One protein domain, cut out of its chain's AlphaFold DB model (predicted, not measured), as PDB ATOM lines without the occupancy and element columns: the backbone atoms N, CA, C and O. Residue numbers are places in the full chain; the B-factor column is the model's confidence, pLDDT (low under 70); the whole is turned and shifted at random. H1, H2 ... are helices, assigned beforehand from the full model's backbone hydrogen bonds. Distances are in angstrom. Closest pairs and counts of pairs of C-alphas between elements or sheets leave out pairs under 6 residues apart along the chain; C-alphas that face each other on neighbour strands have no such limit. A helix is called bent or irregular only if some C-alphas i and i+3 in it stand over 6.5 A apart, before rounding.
ATOM      1  N   SER A 301     -19.975  35.895  -5.564       88.88
ATOM      2  CA  SER A 301     -20.169  36.099  -7.006       88.88
ATOM      3  C   SER A 301     -18.911  35.858  -7.845       88.88
ATOM      4  O   SER A 301     -19.007  35.698  -9.056       88.88
ATOM      5  N   ASP A 302     -17.731  35.840  -7.225       93.00
ATOM      6  CA  ASP A 302     -16.449  35.595  -7.892       93.00
ATOM      7  C   ASP A 302     -16.166  34.099  -8.141       93.00
ATOM      8  O   ASP A 302     -15.219  33.738  -8.846       93.00
ATOM      9  N   LEU A 303     -16.991  33.209  -7.579       94.75
ATOM     10  CA  LEU A 303     -16.837  31.767  -7.699       94.75
ATOM     11  C   LEU A 303     -17.782  31.175  -8.746       94.75
ATOM     12  O   LEU A 303     -18.986  31.411  -8.743       94.75
ATOM     13  N   THR A 304     -17.241  30.307  -9.602       96.25
ATOM     14  CA  THR A 304     -18.061  29.415 -10.430       96.25
ATOM     15  C   THR A 304     -18.687  28.320  -9.563       96.25
ATOM     16  O   THR A 304     -18.127  27.949  -8.529       96.25
ATOM     17  N   PHE A 305     -19.807  27.738 -10.003       96.12
ATOM     18  CA  PHE A 305     -20.464  26.659  -9.255       96.12
ATOM     19  C   PHE A 305     -19.527  25.479  -8.909       96.12
ATOM     20  O   PHE A 305     -19.521  25.075  -7.750       96.12
ATOM     21  N   PRO A 306     -18.660  24.967  -9.814       97.38
ATOM     22  CA  PRO A 306     -17.694  23.925  -9.450       97.38
ATOM     23  C   PRO A 306     -16.727  24.336  -8.333       97.38
ATOM     24  O   PRO A 306     -16.401  23.520  -7.477       97.38
ATOM     25  N   LYS A 307     -16.301  25.607  -8.291       97.38
ATOM     26  CA  LYS A 307     -15.457  26.119  -7.202       97.38
ATOM     27  C   LYS A 307     -16.234  26.245  -5.894       97.38
ATOM     28  O   LYS A 307     -15.692  25.899  -4.850       97.38
ATOM     29  N   GLN A 308     -17.487  26.704  -5.938       97.12
ATOM     30  CA  GLN A 308     -18.362  26.740  -4.760       97.12
ATOM     31  C   GLN A 308     -18.570  25.330  -4.198       97.12
ATOM     32  O   GLN A 308     -18.357  25.116  -3.009       97.12
ATOM     33  N   GLN A 309     -18.914  24.368  -5.062       97.19
ATOM     34  CA  GLN A 309     -19.093  22.963  -4.692       97.19
ATOM     35  C   GLN A 309     -17.801  22.381  -4.110       97.19
ATOM     36  O   GLN A 309     -17.835  21.788  -3.037       97.19
ATOM     37  N   GLY A 310     -16.653  22.600  -4.758       97.06
ATOM     38  CA  GLY A 310     -15.362  22.121  -4.272       97.06
ATOM     39  C   GLY A 310     -14.997  22.686  -2.897       97.06
ATOM     40  O   GLY A 310     -14.626  21.922  -2.013       97.06
ATOM     41  N   LEU A 311     -15.150  23.994  -2.673       96.38
ATOM     42  CA  LEU A 311     -14.862  24.611  -1.372       96.38
ATOM     43  C   LEU A 311     -15.822  24.137  -0.271       96.38
ATOM     44  O   LEU A 311     -15.356  23.740   0.796       96.38
ATOM     45  N   ALA A 312     -17.130  24.134  -0.543       95.50
ATOM     46  CA  ALA A 312     -18.156  23.695   0.403       95.50
ATOM     47  C   ALA A 312     -18.010  22.210   0.757       95.50
ATOM     48  O   ALA A 312     -18.118  21.831   1.919       95.50
ATOM     49  N   SER A 313     -17.680  21.371  -0.227       96.06
ATOM     50  CA  SER A 313     -17.442  19.940  -0.024       96.06
ATOM     51  C   SER A 313     -16.421  19.668   1.073       96.06
ATOM     52  O   SER A 313     -16.573  18.712   1.821       96.06
ATOM     53  N   GLY A 314     -15.399  20.512   1.196       95.56
ATOM     54  CA  GLY A 314     -14.353  20.320   2.190       95.56
ATOM     55  C   GLY A 314     -14.744  20.674   3.624       95.56
ATOM     56  O   GLY A 314     -13.866  20.611   4.472       95.56
ATOM     57  N   VAL A 315     -15.984  21.100   3.884       94.12
ATOM     58  CA  VAL A 315     -16.553  21.153   5.239       94.12
ATOM     59  C   VAL A 315     -16.995  19.752   5.641       94.12
ATOM     60  O   VAL A 315     -16.439  19.151   6.548       94.12
ATOM     61  N   VAL A 316     -17.954  19.180   4.912       95.56
ATOM     62  CA  VAL A 316     -18.498  17.867   5.274       95.56
ATOM     63  C   VAL A 316     -17.501  16.736   5.021       95.56
ATOM     64  O   VAL A 316     -17.523  15.737   5.728       95.56
ATOM     65  N   PHE A 317     -16.614  16.871   4.027       97.69
ATOM     66  CA  PHE A 317     -15.647  15.822   3.706       97.69
ATOM     67  C   PHE A 317     -14.719  15.541   4.883       97.69
ATOM     68  O   PHE A 317     -14.476  14.374   5.164       97.69
ATOM     69  N   THR A 318     -14.236  16.582   5.568       95.75
ATOM     70  CA  THR A 318     -13.317  16.423   6.703       95.75
ATOM     71  C   THR A 318     -14.019  15.800   7.911       95.75
ATOM     72  O   THR A 318     -13.458  14.972   8.615       95.75
ATOM     73  N   GLU A 319     -15.308  16.086   8.095       95.12
ATOM     74  CA  GLU A 319     -16.115  15.411   9.119       95.12
ATOM     75  C   GLU A 319     -16.403  13.939   8.779       95.12
ATOM     76  O   GLU A 319     -16.509  13.084   9.663       95.12
ATOM     77  N   ILE A 320     -16.539  13.614   7.492       96.19
ATOM     78  CA  ILE A 320     -16.739  12.239   7.031       96.19
ATOM     79  C   ILE A 320     -15.434  11.450   7.142       96.19
ATOM     80  O   ILE A 320     -15.444  10.329   7.655       96.19
ATOM     81  N   ASP A 321     -14.323  11.982   6.640       96.69
ATOM     82  CA  ASP A 321     -13.088  11.223   6.480       96.69
ATOM     83  C   ASP A 321     -12.338  10.984   7.800       96.69
ATOM     84  O   ASP A 321     -11.658   9.960   7.909       96.69
ATOM     85  N   HIS A 322     -12.564  11.790   8.847       95.12
ATOM     86  CA  HIS A 322     -12.134  11.488  10.220       95.12
ATOM     87  C   HIS A 322     -12.529  10.068  10.650       95.12
ATOM     88  O   HIS A 322     -11.759   9.369  11.318       95.12
ATOM     89  N   ASN A 323     -13.688   9.588  10.193       95.00
ATOM     90  CA  ASN A 323     -14.189   8.245  10.476       95.00
ATOM     91  C   ASN A 323     -13.368   7.110   9.824       95.00
ATOM     92  O   ASN A 323     -13.545   5.935  10.161       95.00
ATOM     93  N   TYR A 324     -12.460   7.453   8.910       96.69
ATOM     94  CA  TYR A 324     -11.574   6.548   8.173       96.69
ATOM     95  C   TYR A 324     -10.102   6.797   8.517       96.69
ATOM     96  O   TYR A 324      -9.352   5.844   8.761       96.69
ATOM     97  N   VAL A 325      -9.695   8.067   8.583       97.38
ATOM     98  CA  VAL A 325      -8.340   8.511   8.923       97.38
ATOM     99  C   VAL A 325      -7.998   8.108  10.351       97.38
ATOM    100  O   VAL A 325      -7.057   7.345  10.548       97.38
ATOM    101  N   ASN A 326      -8.800   8.501  11.345       96.44
ATOM    102  CA  ASN A 326      -8.489   8.276  12.760       96.44
ATOM    103  C   ASN A 326      -8.240   6.790  13.110       96.44
ATOM    104  O   ASN A 326      -7.208   6.485  13.727       96.44
ATOM    105  N   PRO A 327      -9.108   5.829  12.716       95.88
ATOM    106  CA  PRO A 327      -8.836   4.411  12.957       95.88
ATOM    107  C   PRO A 327      -7.651   3.878  12.140       95.88
ATOM    108  O   PRO A 327      -6.963   2.965  12.598       95.88
ATOM    109  N   THR A 328      -7.369   4.438  10.960       97.31
ATOM    110  CA  THR A 328      -6.188   4.058  10.168       97.31
ATOM    111  C   THR A 328      -4.904   4.532  10.845       97.31
ATOM    112  O   THR A 328      -4.023   3.711  11.099       97.31
ATOM    113  N   THR A 329      -4.830   5.802  11.246       97.75
ATOM    114  CA  THR A 329      -3.712   6.382  12.002       97.75
ATOM    115  C   THR A 329      -3.448   5.639  13.302       97.75
ATOM    116  O   THR A 329      -2.292   5.404  13.648       97.75
ATOM    117  N   SER A 330      -4.496   5.197  14.002       96.88
ATOM    118  CA  SER A 330      -4.353   4.472  15.273       96.88
ATOM    119  C   SER A 330      -3.499   3.201  15.143       96.88
ATOM    120  O   SER A 330      -2.794   2.832  16.080       96.88
ATOM    121  N   ARG A 331      -3.468   2.567  13.960       97.19
ATOM    122  CA  ARG A 331      -2.601   1.407  13.672       97.19
ATOM    123  C   ARG A 331      -1.113   1.767  13.598       97.19
ATOM    124  O   ARG A 331      -0.269   0.896  13.778       97.19
ATOM    125  N   PHE A 332      -0.796   3.039  13.363       97.56
ATOM    126  CA  PHE A 332       0.555   3.597  13.261       97.56
ATOM    127  C   PHE A 332       0.913   4.499  14.450       97.56
ATOM    128  O   PHE A 332       1.913   5.217  14.396       97.56
ATOM    129  N   LYS A 333       0.126   4.446  15.537       96.50
ATOM    130  CA  LYS A 333       0.219   5.362  16.681       96.50
ATOM    131  C   LYS A 333       1.647   5.576  17.182       96.50
ATOM    132  O   LYS A 333       2.063   6.713  17.338       96.50
ATOM    133  N   LYS A 334       2.421   4.503  17.376       97.25
ATOM    134  CA  LYS A 334       3.805   4.601  17.879       97.25
ATOM    135  C   LYS A 334       4.699   5.465  16.981       97.25
ATOM    136  O   LYS A 334       5.429   6.312  17.485       97.25
ATOM    137  N   SER A 335       4.635   5.260  15.665       97.44
ATOM    138  CA  SER A 335       5.430   6.030  14.702       97.44
ATOM    139  C   SER A 335       4.967   7.484  14.655       97.44
ATOM    140  O   SER A 335       5.795   8.387  14.749       97.44
ATOM    141  N   VAL A 336       3.652   7.703  14.585       97.94
ATOM    142  CA  VAL A 336       3.043   9.042  14.572       97.94
ATOM    143  C   VAL A 336       3.426   9.824  15.826       97.94
ATOM    144  O   VAL A 336       3.948  10.929  15.714       97.94
ATOM    145  N   ASP A 337       3.264   9.223  17.006       97.06
ATOM    146  CA  ASP A 337       3.626   9.845  18.277       97.06
ATOM    147  C   ASP A 337       5.105  10.243  18.291       97.06
ATOM    148  O   ASP A 337       5.428  11.361  18.675       97.06
ATOM    149  N   SER A 338       6.005   9.386  17.796       96.75
ATOM    150  CA  SER A 338       7.442   9.692  17.777       96.75
ATOM    151  C   SER A 338       7.843  10.833  16.828       96.75
ATOM    152  O   SER A 338       8.819  11.524  17.101       96.75
ATOM    153  N   ILE A 339       7.112  11.036  15.727       97.12
ATOM    154  CA  ILE A 339       7.441  12.035  14.693       97.12
ATOM    155  C   ILE A 339       6.794  13.390  15.010       97.12
ATOM    156  O   ILE A 339       7.410  14.439  14.826       97.12
ATOM    157  N   PHE A 340       5.557  13.375  15.508       96.31
ATOM    158  CA  PHE A 340       4.744  14.576  15.724       96.31
ATOM    159  C   PHE A 340       4.801  15.097  17.170       96.31
ATOM    160  O   PHE A 340       4.156  16.096  17.481       96.31
ATOM    161  N   VAL A 341       5.587  14.464  18.057       94.50
ATOM    162  CA  VAL A 341       5.807  14.949  19.436       94.50
ATOM    163  C   VAL A 341       6.398  16.355  19.469       94.50
ATOM    164  O   VAL A 341       5.986  17.171  20.293       94.50
ATOM    165  N   ASN A 342       7.319  16.671  18.552       91.75
ATOM    166  CA  ASN A 342       7.856  18.020  18.434       91.75
ATOM    167  C   ASN A 342       6.915  18.891  17.594       91.75
ATOM    168  O   ASN A 342       7.121  19.112  16.400       91.75
ATOM    169  N   ARG A 343       5.839  19.355  18.232       90.81
ATOM    170  CA  ARG A 343       4.740  20.065  17.572       90.81
ATOM    171  C   ARG A 343       5.167  21.320  16.817       90.81
ATOM    172  O   ARG A 343       4.541  21.623  15.808       90.81
ATOM    173  N   SER A 344       6.205  22.028  17.259       92.94
ATOM    174  CA  SER A 344       6.659  23.268  16.612       92.94
ATOM    175  C   SER A 344       7.223  23.056  15.203       92.94
ATOM    176  O   SER A 344       7.282  23.999  14.424       92.94
ATOM    177  N   VAL A 345       7.592  21.818  14.849       95.56
ATOM    178  CA  VAL A 345       7.978  21.445  13.476       95.56
ATOM    179  C   VAL A 345       6.767  21.466  12.539       95.56
ATOM    180  O   VAL A 345       6.890  21.784  11.358       95.56
ATOM    181  N   TRP A 346       5.592  21.123  13.068       95.69
ATOM    182  CA  TRP A 346       4.379  20.846  12.296       95.69
ATOM    183  C   TRP A 346       3.304  21.920  12.440       95.69
ATOM    184  O   TRP A 346       2.445  22.050  11.569       95.69
ATOM    185  N   THR A 347       3.317  22.658  13.542       94.94
ATOM    186  CA  THR A 347       2.268  23.603  13.929       94.94
ATOM    187  C   THR A 347       2.870  24.843  14.575       94.94
ATOM    188  O   THR A 347       3.936  24.769  15.185       94.94
ATOM    189  N   GLN A 348       2.165  25.965  14.483       91.81
ATOM    190  CA  GLN A 348       2.460  27.188  15.230       91.81
ATOM    191  C   GLN A 348       1.312  27.494  16.202       91.81
ATOM    192  O   GLN A 348       0.167  27.156  15.926       91.81
ATOM    193  N   THR A 349       1.624  28.130  17.337       85.44
ATOM    194  CA  THR A 349       0.633  28.572  18.337       85.44
ATOM    195  C   THR A 349      -0.417  29.513  17.744       85.44
ATOM    196  O   THR A 349      -0.117  30.278  16.823       85.44
ATOM    197  N   GLY A 350      -1.621  29.519  18.319       78.81
ATOM    198  CA  GLY A 350      -2.795  30.182  17.760       78.81
ATOM    199  C   GLY A 350      -3.530  29.320  16.729       78.81
ATOM    200  O   GLY A 350      -2.989  28.344  16.203       78.81
ATOM    201  N   GLY A 351      -4.761  29.719  16.410       75.38
ATOM    202  CA  GLY A 351      -5.633  28.977  15.497       75.38
ATOM    203  C   GLY A 351      -6.089  27.632  16.073       75.38
ATOM    204  O   GLY A 351      -5.950  27.371  17.266       75.38
ATOM    205  N   ASP A 352      -6.602  26.760  15.207       78.88
ATOM    206  CA  ASP A 352      -7.233  25.492  15.606       78.88
ATOM    207  C   ASP A 352      -6.251  24.496  16.256       78.88
ATOM    208  O   ASP A 352      -6.663  23.566  16.941       78.88
ATOM    209  N   THR A 353      -4.933  24.673  16.093       81.06
ATOM    210  CA  THR A 353      -3.932  23.740  16.648       81.06
ATOM    211  C   THR A 353      -3.939  23.670  18.175       81.06
ATOM    212  O   THR A 353      -3.427  22.701  18.742       81.06
ATOM    213  N   GLU A 354      -4.507  24.661  18.859       79.75
ATOM    214  CA  GLU A 354      -4.649  24.658  20.317       79.75
ATOM    215  C   GLU A 354      -5.655  23.602  20.795       79.75
ATOM    216  O   GLU A 354      -5.456  23.009  21.856       79.75
ATOM    217  N   ASP A 355      -6.643  23.265  19.964       77.56
ATOM    218  CA  ASP A 355      -7.627  22.220  20.253       77.56
ATOM    219  C   ASP A 355      -7.081  20.806  19.951       77.56
ATOM    220  O   ASP A 355      -7.529  19.809  20.525       77.56
ATOM    221  N   TYR A 356      -6.039  20.692  19.117       81.25
ATOM    222  CA  TYR A 356      -5.417  19.421  18.714       81.25
ATOM    223  C   TYR A 356      -4.049  19.206  19.378       81.25
ATOM    224  O   TYR A 356      -2.991  19.229  18.745       81.25
ATOM    225  N   CYS A 357      -4.066  18.946  20.687       82.50
ATOM    226  CA  CYS A 357      -2.849  18.892  21.504       82.50
ATOM    227  C   CYS A 357      -1.983  17.627  21.360       82.50
ATOM    228  O   CYS A 357      -0.823  17.644  21.775       82.50
ATOM    229  N   SER A 358      -2.509  16.526  20.812       92.38
ATOM    230  CA  SER A 358      -1.753  15.267  20.712       92.38
ATOM    231  C   SER A 358      -1.044  15.106  19.358       92.38
ATOM    232  O   SER A 358      -1.575  15.546  18.337       92.38
ATOM    233  N   PRO A 359       0.106  14.407  19.298       95.25
ATOM    234  CA  PRO A 359       0.788  14.099  18.034       95.25
ATOM    235  C   PRO A 359      -0.127  13.432  16.997       95.25
ATOM    236  O   PRO A 359      -0.136  13.795  15.822       95.25
ATOM    237  N   GLN A 360      -0.948  12.482  17.452       96.38
ATOM    238  CA  GLN A 360      -1.923  11.790  16.616       96.38
ATOM    239  C   GLN A 360      -3.012  12.728  16.090       96.38
ATOM    240  O   GLN A 360      -3.396  12.610  14.929       96.38
ATOM    241  N   ALA A 361      -3.488  13.663  16.915       94.94
ATOM    242  CA  ALA A 361      -4.460  14.669  16.506       94.94
ATOM    243  C   ALA A 361      -3.890  15.584  15.411       94.94
ATOM    244  O   ALA A 361      -4.527  15.759  14.379       94.94
ATOM    245  N   VAL A 362      -2.648  16.060  15.567       95.75
ATOM    246  CA  VAL A 362      -1.965  16.856  14.533       95.75
ATOM    247  C   VAL A 362      -1.853  16.078  13.220       95.75
ATOM    248  O   VAL A 362      -2.230  16.594  12.171       95.75
ATOM    249  N   PHE A 363      -1.378  14.829  13.256       97.62
ATOM    250  CA  PHE A 363      -1.274  14.018  12.040       97.62
ATOM    251  C   PHE A 363      -2.638  13.760  11.386       97.62
ATOM    252  O   PHE A 363      -2.750  13.830  10.162       97.62
ATOM    253  N   ASN A 364      -3.674  13.472  12.180       97.25
ATOM    254  CA  ASN A 364      -5.026  13.264  11.663       97.25
ATOM    255  C   ASN A 364      -5.531  14.495  10.910       97.25
ATOM    256  O   ASN A 364      -6.089  14.335   9.831       97.25
ATOM    257  N   GLU A 365      -5.288  15.700  11.421       96.25
ATOM    258  CA  GLU A 365      -5.673  16.956  10.768       96.25
ATOM    259  C   GLU A 365      -4.938  17.170   9.438       96.25
ATOM    260  O   GLU A 365      -5.561  17.444   8.408       96.25
ATOM    261  N   TYR A 366      -3.621  16.937   9.414       97.94
ATOM    262  CA  TYR A 366      -2.844  16.924   8.171       97.94
ATOM    263  C   TYR A 366      -3.422  15.932   7.153       97.94
ATOM    264  O   TYR A 366      -3.647  16.280   5.994       97.94
ATOM    265  N   MET A 367      -3.676  14.694   7.572       98.31
ATOM    266  CA  MET A 367      -4.135  13.644   6.670       98.31
ATOM    267  C   MET A 367      -5.561  13.893   6.163       98.31
ATOM    268  O   MET A 367      -5.811  13.702   4.979       98.31
ATOM    269  N   THR A 368      -6.463  14.359   7.024       97.44
ATOM    270  CA  THR A 368      -7.869  14.672   6.711       97.44
ATOM    271  C   THR A 368      -7.957  15.742   5.617       97.44
ATOM    272  O   THR A 368      -8.499  15.540   4.526       97.44
ATOM    273  N   HIS A 369      -7.292  16.879   5.822       98.31
ATOM    274  CA  HIS A 369      -7.298  17.942   4.821       98.31
ATOM    275  C   HIS A 369      -6.527  17.572   3.543       98.31
ATOM    276  O   HIS A 369      -6.907  18.007   2.450       98.31
ATOM    277  N   ALA A 370      -5.465  16.768   3.639       98.56
ATOM    278  CA  ALA A 370      -4.718  16.319   2.467       98.56
ATOM    279  C   ALA A 370      -5.503  15.283   1.642       98.56
ATOM    280  O   ALA A 370      -5.472  15.312   0.409       98.56
ATOM    281  N   LEU A 371      -6.269  14.409   2.299       98.12
ATOM    282  CA  LEU A 371      -7.146  13.443   1.645       98.12
ATOM    283  C   LEU A 371      -8.281  14.147   0.892       98.12
ATOM    284  O   LEU A 371      -8.561  13.785  -0.253       98.12
ATOM    285  N   PHE A 372      -8.853  15.208   1.467       98.62
ATOM    286  CA  PHE A 372      -9.783  16.086   0.756       98.62
ATOM    287  C   PHE A 372      -9.163  16.660  -0.529       98.62
ATOM    288  O   PHE A 372      -9.783  16.628  -1.592       98.62
ATOM    289  N   CYS A 373      -7.917  17.138  -0.479       98.75
ATOM    290  CA  CYS A 373      -7.225  17.631  -1.672       98.75
ATOM    291  C   CYS A 373      -7.038  16.540  -2.745       98.75
ATOM    292  O   CYS A 373      -7.161  16.838  -3.935       98.75
ATOM    293  N   LEU A 374      -6.779  15.284  -2.361       98.25
ATOM    294  CA  LEU A 374      -6.743  14.161  -3.308       98.25
ATOM    295  C   LEU A 374      -8.121  13.894  -3.929       98.25
ATOM    296  O   LEU A 374      -8.219  13.764  -5.147       98.25
ATOM    297  N   TYR A 375      -9.184  13.883  -3.120       98.25
ATOM    298  CA  TYR A 375     -10.558  13.758  -3.611       98.25
ATOM    299  C   TYR A 375     -10.887  14.843  -4.645       98.25
ATOM    300  O   TYR A 375     -11.396  14.548  -5.724       98.25
ATOM    301  N   ILE A 376     -10.534  16.098  -4.363       98.56
ATOM    302  CA  ILE A 376     -10.749  17.212  -5.289       98.56
ATOM    303  C   ILE A 376     -10.012  16.998  -6.619       98.56
ATOM    304  O   ILE A 376     -10.597  17.233  -7.676       98.56
ATOM    305  N   LYS A 377      -8.763  16.521  -6.585       98.00
ATOM    306  CA  LYS A 377      -7.982  16.223  -7.798       98.00
ATOM    307  C   LYS A 377      -8.594  15.097  -8.636       98.00
ATOM    308  O   LYS A 377      -8.499  15.153  -9.856       98.00
ATOM    309  N   ASP A 378      -9.233  14.118  -8.001       97.06
ATOM    310  CA  ASP A 378      -9.876  12.996  -8.695       97.06
ATOM    311  C   ASP A 378     -11.251  13.353  -9.286       97.06
ATOM    312  O   ASP A 378     -11.696  12.704 -10.231       97.06
ATOM    313  N   GLN A 379     -11.967  14.319  -8.700       97.44
ATOM    314  CA  GLN A 379     -13.382  14.569  -9.018       97.44
ATOM    315  C   GLN A 379     -13.650  15.826  -9.851       97.44
ATOM    316  O   GLN A 379     -14.747  15.966 -10.397       97.44
ATOM    317  N   TYR A 380     -12.690  16.747  -9.936       97.88
ATOM    318  CA  TYR A 380     -12.862  18.038 -10.602       97.88
ATOM    319  C   TYR A 380     -11.840  18.228 -11.724       97.88
ATOM    320  O   TYR A 380     -10.780  17.607 -11.741       97.88
ATOM    321  N   ASP A 381     -12.150  19.124 -12.664       98.25
ATOM    322  CA  ASP A 381     -11.199  19.516 -13.700       98.25
ATOM    323  C   ASP A 381      -9.943  20.161 -13.090       98.25
ATOM    324  O   ASP A 381      -9.996  20.775 -12.021       98.25
ATOM    325  N   THR A 382      -8.817  20.081 -13.799       98.06
ATOM    326  CA  THR A 382      -7.507  20.543 -13.318       98.06
ATOM    327  C   THR A 382      -7.518  21.985 -12.809       98.06
ATOM    328  O   THR A 382      -6.864  22.285 -11.809       98.06
ATOM    329  N   LYS A 383      -8.260  22.893 -13.458       98.25
ATOM    330  CA  LYS A 383      -8.290  24.314 -13.082       98.25
ATOM    331  C   LYS A 383      -9.087  24.527 -11.797       98.25
ATOM    332  O   LYS A 383      -8.650  25.279 -10.925       98.25
ATOM    333  N   THR A 384     -10.242  23.878 -11.672       98.38
ATOM    334  CA  THR A 384     -11.043  23.915 -10.442       98.38
ATOM    335  C   THR A 384     -10.301  23.242  -9.291       98.38
ATOM    336  O   THR A 384     -10.208  23.825  -8.210       98.38
ATOM    337  N   ALA A 385      -9.715  22.067  -9.530       98.56
ATOM    338  CA  ALA A 385      -8.973  21.324  -8.524       98.56
ATOM    339  C   ALA A 385      -7.772  22.115  -7.996       98.56
ATOM    340  O   ALA A 385      -7.629  22.259  -6.785       98.56
ATOM    341  N   ALA A 386      -6.959  22.698  -8.886       98.50
ATOM    342  CA  ALA A 386      -5.822  23.529  -8.492       98.50
ATOM    343  C   ALA A 386      -6.254  24.700  -7.597       98.50
ATOM    344  O   ALA A 386      -5.657  24.918  -6.547       98.50
ATOM    345  N   TYR A 387      -7.337  25.396  -7.965       98.50
ATOM    346  CA  TYR A 387      -7.875  26.492  -7.161       98.50
ATOM    347  C   TYR A 387      -8.315  26.025  -5.768       98.50
ATOM    348  O   TYR A 387      -7.920  26.613  -4.766       98.50
ATOM    349  N   VAL A 388      -9.125  24.968  -5.681       98.44
ATOM    350  CA  VAL A 388      -9.670  24.487  -4.400       98.44
ATOM    351  C   VAL A 388      -8.560  23.947  -3.489       98.44
ATOM    352  O   VAL A 388      -8.566  24.235  -2.293       98.44
ATOM    353  N   VAL A 389      -7.585  23.222  -4.046       98.69
ATOM    354  CA  VAL A 389      -6.415  22.730  -3.301       98.69
ATOM    355  C   VAL A 389      -5.566  23.892  -2.790       98.69
ATOM    356  O   VAL A 389      -5.181  23.887  -1.624       98.69
ATOM    357  N   GLU A 390      -5.326  24.920  -3.609       98.50
ATOM    358  CA  GLU A 390      -4.607  26.121  -3.173       98.50
ATOM    359  C   GLU A 390      -5.331  26.811  -2.007       98.50
ATOM    360  O   GLU A 390      -4.706  27.125  -0.995       98.50
ATOM    361  N   GLN A 391      -6.653  26.998  -2.100       98.00
ATOM    362  CA  GLN A 391      -7.437  27.586  -1.008       98.00
ATOM    363  C   GLN A 391      -7.376  26.735   0.266       98.00
ATOM    364  O   GLN A 391      -7.295  27.281   1.364       98.00
ATOM    365  N   ARG A 392      -7.376  25.402   0.140       98.19
ATOM    366  CA  ARG A 392      -7.239  24.509   1.295       98.19
ATOM    367  C   ARG A 392      -5.853  24.596   1.930       98.19
ATOM    368  O   ARG A 392      -5.764  24.604   3.153       98.19
ATOM    369  N   ILE A 393      -4.792  24.686   1.128       98.44
ATOM    370  CA  ILE A 393      -3.428  24.872   1.635       98.44
ATOM    371  C   ILE A 393      -3.324  26.197   2.396       98.44
ATOM    372  O   ILE A 393      -2.819  26.195   3.515       98.44
ATOM    373  N   LYS A 394      -3.860  27.294   1.844       97.88
ATOM    374  CA  LYS A 394      -3.895  28.596   2.532       97.88
ATOM    375  C   LYS A 394      -4.656  28.520   3.848       97.88
ATOM    376  O   LYS A 394      -4.137  28.952   4.865       97.88
ATOM    377  N   LEU A 395      -5.830  27.885   3.863       95.31
ATOM    378  CA  LEU A 395      -6.569  27.652   5.105       95.31
ATOM    379  C   LEU A 395      -5.714  26.923   6.150       95.31
ATOM    380  O   LEU A 395      -5.643  27.358   7.295       95.31
ATOM    381  N   MET A 396      -5.061  25.829   5.759       96.88
ATOM    382  CA  MET A 396      -4.269  25.026   6.686       96.88
ATOM    383  C   MET A 396      -3.047  25.767   7.219       96.88
ATOM    384  O   MET A 396      -2.781  25.703   8.414       96.88
ATOM    385  N   VAL A 397      -2.320  26.476   6.357       96.69
ATOM    386  CA  VAL A 397      -1.072  27.155   6.726       96.69
ATOM    387  C   VAL A 397      -1.345  28.494   7.415       96.69
ATOM    388  O   VAL A 397      -0.810  28.741   8.490       96.69
ATOM    389  N   GLU A 398      -2.177  29.348   6.819       94.25
ATOM    390  CA  GLU A 398      -2.333  30.757   7.215       94.25
ATOM    391  C   GLU A 398      -3.371  30.960   8.324       94.25
ATOM    392  O   GLU A 398      -3.230  31.884   9.118       94.25
ATOM    393  N   HIS A 399      -4.407  30.118   8.391       90.81
ATOM    394  CA  HIS A 399      -5.493  30.280   9.367       90.81
ATOM    395  C   HIS A 399      -5.466  29.224  10.468       90.81
ATOM    396  O   HIS A 399      -5.648  29.548  11.638       90.81
ATOM    397  N   ARG A 400      -5.234  27.958  10.104       92.56
ATOM    398  CA  ARG A 400      -5.185  26.843  11.061       92.56
ATOM    399  C   ARG A 400      -3.776  26.569  11.591       92.56
ATOM    400  O   ARG A 400      -3.639  25.757  12.491       92.56
ATOM    401  N   HIS A 401      -2.744  27.226  11.056       95.31
ATOM    402  CA  HIS A 401      -1.347  27.151  11.513       95.31
ATOM    403  C   HIS A 401      -0.678  25.763  11.445       95.31
ATOM    404  O   HIS A 401       0.262  25.473  12.188       95.31
ATOM    405  N   TYR A 402      -1.088  24.913  10.504       96.56
ATOM    406  CA  TYR A 402      -0.381  23.688  10.120       96.56
ATOM    407  C   TYR A 402       0.708  24.029   9.088       96.56
ATOM    408  O   TYR A 402       0.553  23.843   7.881       96.56
ATOM    409  N   ILE A 403       1.819  24.581   9.576       96.12
ATOM    410  CA  ILE A 403       2.824  25.311   8.781       96.12
ATOM    411  C   ILE A 403       3.530  24.495   7.681       96.12
ATOM    412  O   ILE A 403       4.008  25.073   6.709       96.12
ATOM    413  N   ARG A 404       3.569  23.159   7.781       97.25
ATOM    414  CA  ARG A 404       4.170  22.252   6.778       97.25
ATOM    415  C   ARG A 404       3.130  21.605   5.857       97.25
ATOM    416  O   ARG A 404       3.456  20.673   5.120       97.25
ATOM    417  N   PHE A 405       1.869  22.046   5.885       98.38
ATOM    418  CA  PHE A 405       0.787  21.380   5.149       98.38
ATOM    419  C   PHE A 405       1.023  21.322   3.636       98.38
ATOM    420  O   PHE A 405       0.734  20.300   3.017       98.38
ATOM    421  N   ALA A 406       1.612  22.360   3.041       98.31
ATOM    422  CA  ALA A 406       1.961  22.353   1.619       98.31
ATOM    423  C   ALA A 406       2.958  21.227   1.265       98.31
ATOM    424  O   ALA A 406       2.729  20.479   0.315       98.31
ATOM    425  N   GLU A 407       4.020  21.067   2.062       98.44
ATOM    426  CA  GLU A 407       5.045  20.029   1.875       98.44
ATOM    427  C   GLU A 407       4.459  18.626   2.079       98.44
ATOM    428  O   GLU A 407       4.683  17.723   1.271       98.44
ATOM    429  N   PHE A 408       3.636  18.459   3.117       98.62
ATOM    430  CA  PHE A 408       2.924  17.211   3.382       98.62
ATOM    431  C   PHE A 408       1.991  16.835   2.224       98.62
ATOM    432  O   PHE A 408       1.992  15.693   1.765       98.62
ATOM    433  N   MET A 409       1.222  17.801   1.708       98.31
ATOM    434  CA  MET A 409       0.303  17.595   0.588       98.31
ATOM    435  C   MET A 409       1.037  17.225  -0.704       98.31
ATOM    436  O   MET A 409       0.575  16.359  -1.462       98.31
ATOM    437  N   GLN A 410       2.180  17.862  -0.966       98.31
ATOM    438  CA  GLN A 410       3.040  17.503  -2.087       98.31
ATOM    439  C   GLN A 410       3.514  16.057  -1.939       98.31
ATOM    440  O   GLN A 410       3.318  15.260  -2.858       98.31
ATOM    441  N   LYS A 411       4.052  15.691  -0.767       98.50
ATOM    442  CA  LYS A 411       4.564  14.337  -0.563       98.50
ATOM    443  C   LYS A 411       3.477  13.280  -0.694       98.50
ATOM    444  O   LYS A 411       3.678  12.266  -1.362       98.50
ATOM    445  N   LEU A 412       2.312  13.520  -0.100       98.44
ATOM    446  CA  LEU A 412       1.178  12.617  -0.223       98.44
ATOM    447  C   LEU A 412       0.733  12.476  -1.687       98.44
ATOM    448  O   LEU A 412       0.445  11.366  -2.124       98.44
ATOM    449  N   SER A 413       0.717  13.565  -2.464       97.88
ATOM    450  CA  SER A 413       0.386  13.518  -3.896       97.88
ATOM    451  C   SER A 413       1.364  12.666  -4.708       97.88
ATOM    452  O   SER A 413       0.924  11.945  -5.601       97.88
ATOM    453  N   GLU A 414       2.665  12.751  -4.415       97.94
ATOM    454  CA  GLU A 414       3.699  11.920  -5.051       97.94
ATOM    455  C   GLU A 414       3.500  10.438  -4.735       97.94
ATOM    456  O   GLU A 414       3.589   9.597  -5.620       97.94
ATOM    457  N   LEU A 415       3.214  10.104  -3.474       97.94
ATOM    458  CA  LEU A 415       2.972   8.718  -3.077       97.94
ATOM    459  C   LEU A 415       1.658   8.191  -3.669       97.94
ATOM    460  O   LEU A 415       1.590   7.041  -4.096       97.94
ATOM    461  N   TYR A 416       0.627   9.035  -3.739       97.12
ATOM    462  CA  TYR A 416      -0.672   8.664  -4.291       97.12
ATOM    463  C   TYR A 416      -0.615   8.346  -5.789       97.12
ATOM    464  O   TYR A 416      -1.269   7.405  -6.223       97.12
ATOM    465  N   SER A 417       0.185   9.066  -6.582       95.69
ATOM    466  CA  SER A 417       0.306   8.787  -8.023       95.69
ATOM    467  C   SER A 417       0.973   7.442  -8.334       95.69
ATOM    468  O   SER A 417       0.825   6.927  -9.443       95.69
ATOM    469  N   LEU A 418       1.687   6.868  -7.362       94.94
ATOM    470  CA  LEU A 418       2.311   5.547  -7.448       94.94
ATOM    471  C   LEU A 418       1.395   4.425  -6.933       94.94
ATOM    472  O   LEU A 418       1.690   3.250  -7.160       94.94
ATOM    473  N   LEU A 419       0.307   4.772  -6.239       93.31
ATOM    474  CA  LEU A 419      -0.633   3.817  -5.663       93.31
ATOM    475  C   LEU A 419      -1.506   3.212  -6.761       93.31
ATOM    476  O   LEU A 419      -2.096   3.926  -7.576       93.31
ATOM    477  N   LYS A 420      -1.641   1.884  -6.777       89.06
ATOM    478  CA  LYS A 420      -2.562   1.246  -7.724       89.06
ATOM    479  C   LYS A 420      -4.011   1.514  -7.303       89.06
ATOM    480  O   LYS A 420      -4.295   1.507  -6.107       89.06
ATOM    481  N   PRO A 421      -4.968   1.623  -8.245       80.69
ATOM    482  CA  PRO A 421      -6.372   1.884  -7.911       80.69
ATOM    483  C   PRO A 421      -7.014   0.892  -6.927       80.69
ATOM    484  O   PRO A 421      -7.970   1.244  -6.245       80.69
ATOM    485  N   SER A 422      -6.514  -0.346  -6.858       82.38
ATOM    486  CA  SER A 422      -7.004  -1.392  -5.952       82.38
ATOM    487  C   SER A 422      -6.345  -1.390  -4.568       82.38
ATOM    488  O   SER A 422      -6.740  -2.172  -3.707       82.38
ATOM    489  N   GLU A 423      -5.287  -0.603  -4.365       89.69
ATOM    490  CA  GLU A 423      -4.540  -0.585  -3.109       89.69
ATOM    491  C   GLU A 423      -5.176   0.399  -2.110       89.69
ATOM    492  O   GLU A 423      -5.567   1.506  -2.484       89.69
ATOM    493  N   PRO A 424      -5.298   0.021  -0.824       93.25
ATOM    494  CA  PRO A 424      -5.906   0.883   0.180       93.25
ATOM    495  C   PRO A 424      -5.005   2.072   0.528       93.25
ATOM    496  O   PRO A 424      -3.780   1.953   0.580       93.25
ATOM    497  N   MET A 425      -5.620   3.190   0.915       94.50
ATOM    498  CA  MET A 425      -4.919   4.411   1.346       94.50
ATOM    499  C   MET A 425      -3.975   4.188   2.532       94.50
ATOM    500  O   MET A 425      -2.963   4.873   2.666       94.50
ATOM    501  N   ALA A 426      -4.262   3.189   3.372       94.50
ATOM    502  CA  ALA A 426      -3.395   2.799   4.481       94.50
ATOM    503  C   ALA A 426      -1.971   2.406   4.033       94.50
ATOM    504  O   ALA A 426      -1.041   2.509   4.829       94.50
ATOM    505  N   ASN A 427      -1.779   1.995   2.774       95.75
ATOM    506  CA  ASN A 427      -0.465   1.629   2.242       95.75
ATOM    507  C   ASN A 427       0.457   2.840   2.033       95.75
ATOM    508  O   ASN A 427       1.670   2.666   1.950       95.75
ATOM    509  N   LEU A 428      -0.088   4.061   1.993       97.00
ATOM    510  CA  LEU A 428       0.708   5.286   1.877       97.00
ATOM    511  C   LEU A 428       1.393   5.667   3.198       97.00
ATOM    512  O   LEU A 428       2.414   6.352   3.186       97.00
ATOM    513  N   TYR A 429       0.844   5.223   4.335       97.75
ATOM    514  CA  TYR A 429       1.254   5.683   5.664       97.75
ATOM    515  C   TYR A 429       2.727   5.389   5.978       97.75
ATOM    516  O   TYR A 429       3.401   6.319   6.410       97.75
ATOM    517  N   PRO A 430       3.273   4.175   5.751       97.94
ATOM    518  CA  PRO A 430       4.681   3.903   6.043       97.94
ATOM    519  C   PRO A 430       5.638   4.867   5.329       97.94
ATOM    520  O   PRO A 430       6.422   5.543   5.987       97.94
ATOM    521  N   ALA A 431       5.510   5.013   4.006       98.06
ATOM    522  CA  ALA A 431       6.388   5.879   3.217       98.06
ATOM    523  C   ALA A 431       6.212   7.370   3.558       98.06
ATOM    524  O   ALA A 431       7.178   8.134   3.548       98.06
ATOM    525  N   LEU A 432       4.985   7.790   3.876       98.31
ATOM    526  CA  LEU A 432       4.702   9.156   4.309       98.31
ATOM    527  C   LEU A 432       5.329   9.455   5.676       98.31
ATOM    528  O   LEU A 432       5.917  10.518   5.856       98.31
ATOM    529  N   LEU A 433       5.244   8.519   6.624       98.25
ATOM    530  CA  LEU A 433       5.846   8.654   7.952       98.25
ATOM    531  C   LEU A 433       7.378   8.596   7.892       98.25
ATOM    532  O   LEU A 433       8.040   9.352   8.601       98.25
ATOM    533  N   ASP A 434       7.949   7.773   7.012       98.12
ATOM    534  CA  ASP A 434       9.397   7.734   6.782       98.12
ATOM    535  C   ASP A 434       9.927   9.067   6.240       98.12
ATOM    536  O   ASP A 434      10.981   9.533   6.675       98.12
ATOM    537  N   TRP A 435       9.183   9.714   5.335       98.19
ATOM    538  CA  TRP A 435       9.486  11.077   4.900       98.19
ATOM    539  C   TRP A 435       9.313  12.087   6.040       98.19
ATOM    540  O   TRP A 435      10.217  12.880   6.292       98.19
ATOM    541  N   ALA A 436       8.195  12.032   6.767       97.75
ATOM    542  CA  ALA A 436       7.892  12.967   7.849       97.75
ATOM    543  C   ALA A 436       8.967  12.948   8.949       97.75
ATOM    544  O   ALA A 436       9.316  13.988   9.496       97.75
ATOM    545  N   LYS A 437       9.566  11.783   9.219       96.81
ATOM    546  CA  LYS A 437      10.686  11.622  10.158       96.81
ATOM    547  C   LYS A 437      11.951  12.400   9.760       96.81
ATOM    548  O   LYS A 437      12.803  12.652  10.608       96.81
ATOM    549  N   GLN A 438      12.106  12.737   8.480       96.19
ATOM    550  CA  GLN A 438      13.254  13.485   7.956       96.19
ATOM    551  C   GLN A 438      13.034  15.003   7.990       96.19
ATOM    552  O   GLN A 438      14.000  15.753   7.832       96.19
ATOM    553  N   VAL A 439      11.793  15.453   8.204       93.56
ATOM    554  CA  VAL A 439      11.443  16.869   8.353       93.56
ATOM    555  C   VAL A 439      11.971  17.368   9.700       93.56
ATOM    556  O   VAL A 439      11.794  16.708  10.724       93.56
ATOM    557  N   LYS A 440      12.658  18.513   9.685       78.69
ATOM    558  CA  LYS A 440      13.262  19.142  10.866       78.69
ATOM    559  C   LYS A 440      12.657  20.504  11.160       78.69
ATOM    560  O   LYS A 440      12.273  21.214  10.196       78.69
TER     561      LYS A 440
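What this domain is: This is residues 301 to 440 of the 440 residues of the protein "DUF4932 domain-containing protein" of Spirosoma agri (UniProt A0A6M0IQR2). A long, kinked helix, H1, crosses one side of H4, the helix in the middle of a compact body, while H6 crosses H4 on the opposite side and H5 folds back beside H4. H2 packs across the first residues of H4, and H7 packs on both H2 and H6; the short H3 lies in the loops between H2 and H4. The printed part has 140 residues with seven named helices, H1 to H7 in chain order, and no named strand: its class is all helix. It is compact, with a radius of gyration of the C-alphas of 14.7 A and spans of 44 by 39 by 26 A.

Where its parts are: Find C-alpha 305 at (-20.464, 26.659, -9.255); from there H1 runs 36.8 A to residue 330, with a kink of 48 degrees near residue 319. H4, residues 359 to 379, starts at C-alpha 359, (0.788, 14.099, 18.034), and is 30.5 A long. Look next for H5, residues 382 to 399, 24.8 A, and H6, residues 405 to 418, 20.3 A. H2 takes residues 333 to 340 and H3 residues 351 to 354. H7, residues 425 to 436, measures 16.7 A and ends at C-alpha 436, (7.892, 12.967, 7.849). H3 and H7 are irregular, but only just: C-alphas 351 and 354 are 6.55 A apart, and C-alphas 427 and 430 are 6.8 A apart.

How they stand to each other: Start at H1, which touches H4, the hub, opposite ways at a steep tilt of 42 degrees; their closest C-alphas, those of Thr 318 and Thr 368, are 5.7 A apart. With residues 306 to 311 alone H1 touches H5, closest at the C-alphas of Lys 307 and Thr 384, 5.9 A. H4 and H5 form a helical hairpin at a shallow tilt of 19 degrees, closest at C-alphas 377 and 385, 5.2 A. H6 touches H4 at a steep tilt of 57 degrees, with C-alphas 370 and 409 closest at 5.5 A. H2 touches residues 359 to 363 of H4 about perpendicular, at 90 degrees, with C-alphas 340 and 359 closest at 4.6 A. H7 touches H6, closest at C-alphas 415 and 428, 6.4 A, and with residues 433 to 436 alone it touches H2, closest at C-alphas 339 and 436, 6.9 A. H3 is close to H5 but not clearly touching, at 6.3 A between C-alphas 351 and 399. In H2, H4 and H5 every O i to N i+4 pair is within hydrogen-bond range, against 14 of 22 in H1, 9 of 10 in H6 and 5 of 8 in H7; H3 is too short for such a pair.

The domain as a whole: The C-alphas farthest apart, those of Ser 301 and Lys 334, are 46.8 A from each other. The printed part has no cut and no long link. The mean pLDDT of the printed part is 95.1, and no printed residue is under 70.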